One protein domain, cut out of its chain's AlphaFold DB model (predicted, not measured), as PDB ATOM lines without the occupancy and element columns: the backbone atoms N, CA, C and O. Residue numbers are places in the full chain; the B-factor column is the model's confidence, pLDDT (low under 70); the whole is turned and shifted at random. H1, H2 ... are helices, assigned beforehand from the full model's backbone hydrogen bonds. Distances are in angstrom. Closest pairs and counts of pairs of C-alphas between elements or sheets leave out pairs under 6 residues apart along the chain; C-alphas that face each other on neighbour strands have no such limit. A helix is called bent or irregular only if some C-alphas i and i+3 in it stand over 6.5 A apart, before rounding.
ATOM      1  N   GLN A  10       6.083  31.364  26.432       88.31
ATOM      2  CA  GLN A  10       5.915  29.907  26.360       88.31
ATOM      3  C   GLN A  10       5.628  29.284  27.732       88.31
ATOM      4  O   GLN A  10       5.111  28.172  27.803       88.31
ATOM      5  N   PHE A  11       5.957  29.993  28.816       90.31
ATOM      6  CA  PHE A  11       5.872  29.496  30.186       90.31
ATOM      7  C   PHE A  11       5.378  30.583  31.167       90.31
ATOM      8  O   PHE A  11       6.080  30.902  32.134       90.31
ATOM      9  N   PRO A  12       4.180  31.162  30.949       90.69
ATOM     10  CA  PRO A  12       3.675  32.290  31.738       90.69
ATOM     11  C   PRO A  12       3.459  31.960  33.225       90.69
ATOM     12  O   PRO A  12       3.385  32.866  34.050       90.69
ATOM     13  N   GLN A  13       3.384  30.672  33.580       95.31
ATOM     14  CA  GLN A  13       3.276  30.178  34.955       95.31
ATOM     15  C   GLN A  13       4.545  30.370  35.807       95.31
ATOM     16  O   GLN A  13       4.482  30.179  37.021       95.31
ATOM     17  N   TYR A  14       5.685  30.723  35.205       91.81
ATOM     18  CA  TYR A  14       6.941  30.975  35.919       91.81
ATOM     19  C   TYR A  14       7.337  32.450  35.856       91.81
ATOM     20  O   TYR A  14       7.028  33.160  34.899       91.81
ATOM     21  N   THR A  15       8.069  32.914  36.868       92.88
ATOM     22  CA  THR A  15       8.652  34.261  36.840       92.88
ATOM     23  C   THR A  15       9.847  34.317  35.887       92.88
ATOM     24  O   THR A  15      10.541  33.321  35.662       92.88
ATOM     25  N   GLU A  16      10.142  35.501  35.350       89.50
ATOM     26  CA  GLU A  16      11.297  35.705  34.468       89.50
ATOM     27  C   GLU A  16      12.622  35.290  35.143       89.50
ATOM     28  O   GLU A  16      13.491  34.687  34.513       89.50
ATOM     29  N   GLU A  17      12.751  35.510  36.455       91.19
ATOM     30  CA  GLU A  17      13.904  35.061  37.243       91.19
ATOM     31  C   GLU A  17      14.034  33.533  37.298       91.19
ATOM     32  O   GLU A  17      15.140  33.003  37.152       91.19
ATOM     33  N   GLN A  18      12.921  32.808  37.467       92.88
ATOM     34  CA  GLN A  18      12.905  31.343  37.445       92.88
ATOM     35  C   GLN A  18      13.329  30.817  36.069       92.88
ATOM     36  O   GLN A  18      14.199  29.948  35.990       92.88
ATOM     37  N   LEU A  19      12.800  31.397  34.987       91.69
ATOM     38  CA  LEU A  19      13.170  31.043  33.612       91.69
ATOM     39  C   LEU A  19      14.644  31.351  33.312       91.69
ATOM     40  O   LEU A  19      15.340  30.537  32.700       91.69
ATOM     41  N   LYS A  20      15.168  32.477  33.807       90.38
ATOM     42  CA  LYS A  20      16.588  32.850  33.700       90.38
ATOM     43  C   LYS A  20      17.492  31.891  34.482       90.38
ATOM     44  O   LYS A  20      18.541  31.487  33.973       90.38
ATOM     45  N   ARG A  21      17.078  31.472  35.684       91.75
ATOM     46  CA  ARG A  21      17.786  30.479  36.514       91.75
ATOM     47  C   ARG A  21      17.801  29.102  35.851       91.75
ATOM     48  O   ARG A  21      18.867  28.495  35.762       91.75
ATOM     49  N   ALA A  22      16.660  28.652  35.330       88.25
ATOM     50  CA  ALA A  22      16.534  27.404  34.580       88.25
ATOM     51  C   ALA A  22      17.396  27.420  33.307       88.25
ATOM     52  O   ALA A  22      18.169  26.491  33.084       88.25
ATOM     53  N   SER A  23      17.355  28.512  32.534       86.94
ATOM     54  CA  SER A  23      18.192  28.700  31.335       86.94
ATOM     55  C   SER A  23      19.688  28.615  31.669       86.94
ATOM     56  O   SER A  23      20.450  27.970  30.951       86.94
ATOM     57  N   LYS A  24      20.126  29.226  32.782       87.75
ATOM     58  CA  LYS A  24      21.521  29.144  33.244       87.75
ATOM     59  C   LYS A  24      21.900  27.719  33.667       87.75
ATOM     60  O   LYS A  24      22.955  27.246  33.259       87.75
ATOM     61  N   SER A  25      21.038  27.045  34.432       86.56
ATOM     62  CA  SER A  25      21.245  25.660  34.878       86.56
ATOM     63  C   SER A  25      21.381  24.697  33.692       86.56
ATOM     64  O   SER A  25      22.369  23.970  33.597       86.56
ATOM     65  N   PHE A  26      20.461  24.779  32.725       83.62
ATOM     66  CA  PHE A  26      20.475  23.982  31.496       83.62
ATOM     67  C   PHE A  26      21.734  24.222  30.647       83.62
ATOM     68  O   PHE A  26      22.353  23.273  30.169       83.62
ATOM     69  N   LYS A  27      22.172  25.484  30.507       82.12
ATOM     70  CA  LYS A  27      23.442  25.805  29.835       82.12
ATOM     71  C   LYS A  27      24.648  25.142  30.521       82.12
ATOM     72  O   LYS A  27      25.574  24.762  29.814       82.12
ATOM     73  N   SER A  28      24.640  24.986  31.850       82.25
ATOM     74  CA  SER A  28      25.743  24.369  32.610       82.25
ATOM     75  C   SER A  28      25.685  22.844  32.765       82.25
ATOM     76  O   SER A  28      26.730  22.237  32.972       82.25
ATOM     77  N   SER A  29      24.507  22.213  32.693       81.06
ATOM     78  CA  SER A  29      24.363  20.768  32.938       81.06
ATOM     79  C   SER A  29      24.748  19.894  31.740       81.06
ATOM     80  O   SER A  29      25.114  18.734  31.911       81.06
ATOM     81  N   VAL A  30      24.680  20.441  30.525       79.75
ATOM     82  CA  VAL A  30      25.013  19.730  29.286       79.75
ATOM     83  C   VAL A  30      26.468  19.998  28.898       79.75
ATOM     84  O   VAL A  30      26.886  21.144  28.742       79.75
ATOM     85  N   ASN A  31      27.246  18.937  28.657       85.69
ATOM     86  CA  ASN A  31      28.571  19.066  28.049       85.69
ATOM     87  C   ASN A  31      28.429  19.346  26.540       85.69
ATOM     88  O   ASN A  31      28.437  18.437  25.706       85.69
ATOM     89  N   TRP A  32      28.298  20.629  26.196       83.88
ATOM     90  CA  TRP A  32      28.132  21.098  24.817       83.88
ATOM     91  C   TRP A  32      29.333  20.806  23.908       83.88
ATOM     92  O   TRP A  32      29.145  20.684  22.699       83.88
ATOM     93  N   ALA A  33      30.543  20.662  24.460       86.44
ATOM     94  CA  ALA A  33      31.721  20.270  23.684       86.44
ATOM     95  C   ALA A  33      31.577  18.823  23.190       86.44
ATOM     96  O   ALA A  33      31.628  18.580  21.987       86.44
ATOM     97  N   LYS A  34      31.240  17.895  24.093       85.50
ATOM     98  CA  LYS A  34      30.935  16.501  23.744       85.50
ATOM     99  C   LYS A  34      29.736  16.398  22.793       85.50
ATOM    100  O   LYS A  34      29.760  15.604  21.863       85.50
ATOM    101  N   TYR A  35      28.699  17.220  22.969       82.44
ATOM    102  CA  TYR A  35      27.592  17.282  22.004       82.44
ATOM    103  C   TYR A  35      28.066  17.705  20.601       82.44
ATOM    104  O   TYR A  35      27.680  17.086  19.611       82.44
ATOM    105  N   LYS A  36      28.941  18.716  20.504       84.38
ATOM    106  CA  LYS A  36      29.525  19.162  19.230       84.38
ATOM    107  C   LYS A  36      30.366  18.062  18.575       84.38
ATOM    108  O   LYS A  36      30.176  17.813  17.391       84.38
ATOM    109  N   GLU A  37      31.197  17.352  19.341       87.81
ATOM    110  CA  GLU A  37      31.936  16.173  18.861       87.81
ATOM    111  C   GLU A  37      31.001  15.091  18.303       87.81
ATOM    112  O   GLU A  37      31.288  14.511  17.263       87.81
ATOM    113  N   TRP A  38      29.863  14.827  18.956       83.12
ATOM    114  CA  TRP A  38      28.879  13.847  18.479       83.12
ATOM    115  C   TRP A  38      28.197  14.268  17.172       83.12
ATOM    116  O   TRP A  38      27.996  13.424  16.298       83.12
ATOM    117  N   VAL A  39      27.873  15.557  17.022       82.00
ATOM    118  CA  VAL A  39      27.319  16.117  15.778       82.00
ATOM    119  C   VAL A  39      28.356  16.071  14.648       82.00
ATOM    120  O   VAL A  39      28.030  15.659  13.539       82.00
ATOM    121  N   GLU A  40      29.610  16.439  14.925       86.38
ATOM    122  CA  GLU A  40      30.708  16.443  13.943       86.38
ATOM    123  C   GLU A  40      31.162  15.032  13.550       86.38
ATOM    124  O   GLU A  40      31.456  14.786  12.383       86.38
ATOM    125  N   ALA A  41      31.133  14.076  14.483       86.00
ATOM    126  CA  ALA A  41      31.372  12.661  14.206       86.00
ATOM    127  C   ALA A  41      30.273  12.018  13.339       86.00
ATOM    128  O   ALA A  41      30.416  10.859  12.944       86.00
ATOM    129  N   GLY A  42      29.171  12.732  13.070       73.69
ATOM    130  CA  GLY A  42      28.169  12.359  12.073       73.69
ATOM    131  C   GLY A  42      27.478  11.022  12.324       73.69
ATOM    132  O   GLY A  42      26.894  10.464  11.396       73.69
ATOM    133  N   LYS A  43      27.542  10.476  13.548       69.19
ATOM    134  CA  LYS A  43      26.866   9.220  13.885       69.19
ATOM    135  C   LYS A  43      25.359   9.464  13.818       69.19
ATOM    136  O   LYS A  43      24.852  10.207  14.661       69.19
ATOM    137  N   PRO A  44      24.628   8.860  12.861       65.69
ATOM    138  CA  PRO A  44      23.183   8.997  12.844       65.69
ATOM    139  C   PRO A  44      22.636   8.422  14.148       65.69
ATOM    140  O   PRO A  44      23.055   7.345  14.586       65.69
ATOM    141  N   PHE A  45      21.698   9.140  14.765       64.25
ATOM    142  CA  PHE A  45      20.887   8.582  15.837       64.25
ATOM    143  C   PHE A  45      20.202   7.330  15.283       64.25
ATOM    144  O   PHE A  45      19.371   7.416  14.378       64.25
ATOM    145  N   LYS A  46      20.616   6.158  15.768       71.25
ATOM    146  CA  LYS A  46      19.993   4.900  15.380       71.25
ATOM    147  C   LYS A  46      18.680   4.818  16.139       71.25
ATOM    148  O   LYS A  46      18.689   4.657  17.351       71.25
ATOM    149  N   GLU A  47      17.571   4.971  15.430       69.12
ATOM    150  CA  GLU A  47      16.245   4.832  16.016       69.12
ATOM    151  C   GLU A  47      16.081   3.399  16.548       69.12
ATOM    152  O   GLU A  47      16.121   2.419  15.798       69.12
ATOM    153  N   HIS A  48      15.994   3.272  17.871       67.62
ATOM    154  CA  HIS A  48      15.775   1.999  18.541       67.62
ATOM    155  C   HIS A  48      14.274   1.692  18.503       67.62
ATOM    156  O   HIS A  48      13.503   2.236  19.288       67.62
ATOM    157  N   ASN A  49      13.865   0.789  17.606       60.22
ATOM    158  CA  ASN A  49      12.474   0.331  17.421       60.22
ATOM    159  C   ASN A  49      11.873  -0.430  18.630       60.22
ATOM    160  O   ASN A  49      10.831  -1.071  18.509       60.22
ATOM    161  N   GLU A  50      12.512  -0.369  19.796       61.78
ATOM    162  CA  GLU A  50      12.182  -1.124  21.009       61.78
ATOM    163  C   GLU A  50      10.873  -0.658  21.681       61.78
ATOM    164  O   GLU A  50      10.373  -1.342  22.568       61.78
ATOM    165  N   LEU A  51      10.278   0.454  21.222       58.25
ATOM    166  CA  LEU A  51       8.965   0.943  21.669       58.25
ATOM    167  C   LEU A  51       7.778   0.473  20.803       58.25
ATOM    168  O   LEU A  51       6.638   0.572  21.246       58.25
ATOM    169  N   LEU A  52       8.007  -0.082  19.603       57.81
ATOM    170  CA  LEU A  52       6.923  -0.529  18.700       57.81
ATOM    171  C   LEU A  52       6.196  -1.804  19.178       57.81
ATOM    172  O   LEU A  52       5.190  -2.206  18.595       57.81
ATOM    173  N   SER A  53       6.708  -2.461  20.217       56.75
ATOM    174  CA  SER A  53       6.143  -3.680  20.805       56.75
ATOM    175  C   SER A  53       5.012  -3.418  21.806       56.75
ATOM    176  O   SER A  53       4.231  -4.334  22.061       56.75
ATOM    177  N   ILE A  54       4.882  -2.195  22.337       58.03
ATOM    178  CA  ILE A  54       3.817  -1.827  23.289       58.03
ATOM    179  C   ILE A  54       2.468  -1.769  22.551       58.03
ATOM    180  O   ILE A  54       1.565  -2.546  22.860       58.03
ATOM    181  N   ASP A  55       2.394  -0.991  21.464       55.00
ATOM    182  CA  ASP A  55       1.207  -0.861  20.596       55.00
ATOM    183  C   ASP A  55       0.691  -2.206  20.040       55.00
ATOM    184  O   ASP A  55      -0.471  -2.331  19.643       55.00
ATOM    185  N   GLN A  56       1.560  -3.219  19.964       54.59
ATOM    186  CA  GLN A  56       1.247  -4.533  19.402       54.59
ATOM    187  C   GLN A  56       0.702  -5.527  20.445       54.59
ATOM    188  O   GLN A  56       0.037  -6.499  20.071       54.59
ATOM    189  N   ALA A  57       0.937  -5.278  21.739       51.50
ATOM    190  CA  ALA A  57       0.272  -5.985  22.831       51.50
ATOM    191  C   ALA A  57      -1.169  -5.472  23.004       51.50
ATOM    192  O   ALA A  57      -2.110  -6.272  23.009       51.50
ATOM    193  N   ASP A  58      -1.347  -4.149  23.025       50.50
ATOM    194  CA  ASP A  58      -2.654  -3.505  23.211       50.50
ATOM    195  C   ASP A  58      -3.609  -3.766  22.029       50.50
ATOM    196  O   ASP A  58      -4.799  -4.025  22.225       50.50
ATOM    197  N   GLN A  59      -3.083  -3.862  20.798       50.22
ATOM    198  CA  GLN A  59      -3.862  -4.244  19.607       50.22
ATOM    199  C   GLN A  59      -4.563  -5.609  19.700       50.22
ATOM    200  O   GLN A  59      -5.513  -5.853  18.955       50.22
ATOM    201  N   LYS A  60      -4.126  -6.519  20.583       49.81
ATOM    202  CA  LYS A  60      -4.816  -7.804  20.793       49.81
ATOM    203  C   LYS A  60      -5.966  -7.723  21.797       49.81
ATOM    204  O   LYS A  60      -6.790  -8.635  21.815       49.81
ATOM    205  N   LEU A  61      -6.046  -6.652  22.587       46.34
ATOM    206  CA  LEU A  61      -7.125  -6.412  23.544       46.34
ATOM    207  C   LEU A  61      -8.287  -5.614  22.917       46.34
ATOM    208  O   LEU A  61      -9.443  -5.806  23.286       46.34
TER     209      LEU A  61
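Overview. This is residues 10 to 61 of the 153 residues of an uncharacterized protein of Rhizophagus irregularis (UniProt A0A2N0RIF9). The printed part is a wide, open V: H1 makes one arm, H2 sits at the corner, and the other arm is the long stretch of residues 41 to 53 with the small helix H3 near its tip. The space between the arms is empty, and residues 10 to 15 make a hook before H1. The printed part has 52 residues with three named helices, H1, H2 and H3 in that order, and no named strand; the class is all helix. It is extended, with a radius of gyration of the C-alphas of 19.0 A, and its outline is flat, 50 by 37 by 16 A.

Along the chain. Begin with the longest helix, H1, residues 16 to 29: find C-alpha 16 at (11.297, 35.705, 34.468), and 19.9 A away C-alpha 29 at (24.363, 20.768, 32.938). Next look at H2, residues 32 to 40, 12.1 A long, where z falls from 24.817 at C-alpha 32 to 13.943 at C-alpha 40. Last comes H3, residues 54 to 58, 6.7 A long, ending at C-alpha 58 at (-2.654, -3.505, 23.211).

Arrangement. H1 touches no helix. A tight link of 2 residues leads from it to H2, yet the two are apart, with no C-alpha of the one within 8 A of the other. H2 and H3 are apart by the same test, and so are H1 and H3. In H1, H2 and H3 every O i to N i+4 pair is within hydrogen-bond range.

Size, cuts and confidence. The two C-alphas farthest apart are those of Glu 17 and Lys 60, 49.6 A. The link from H2 to H3, 13 residues, is long. Residues 12 to 18 and 20 to 61 stand free. The printed part has no cut. Its mean pLDDT is 76.5, and residues 43 to 45 and 47 to 61 are under 70.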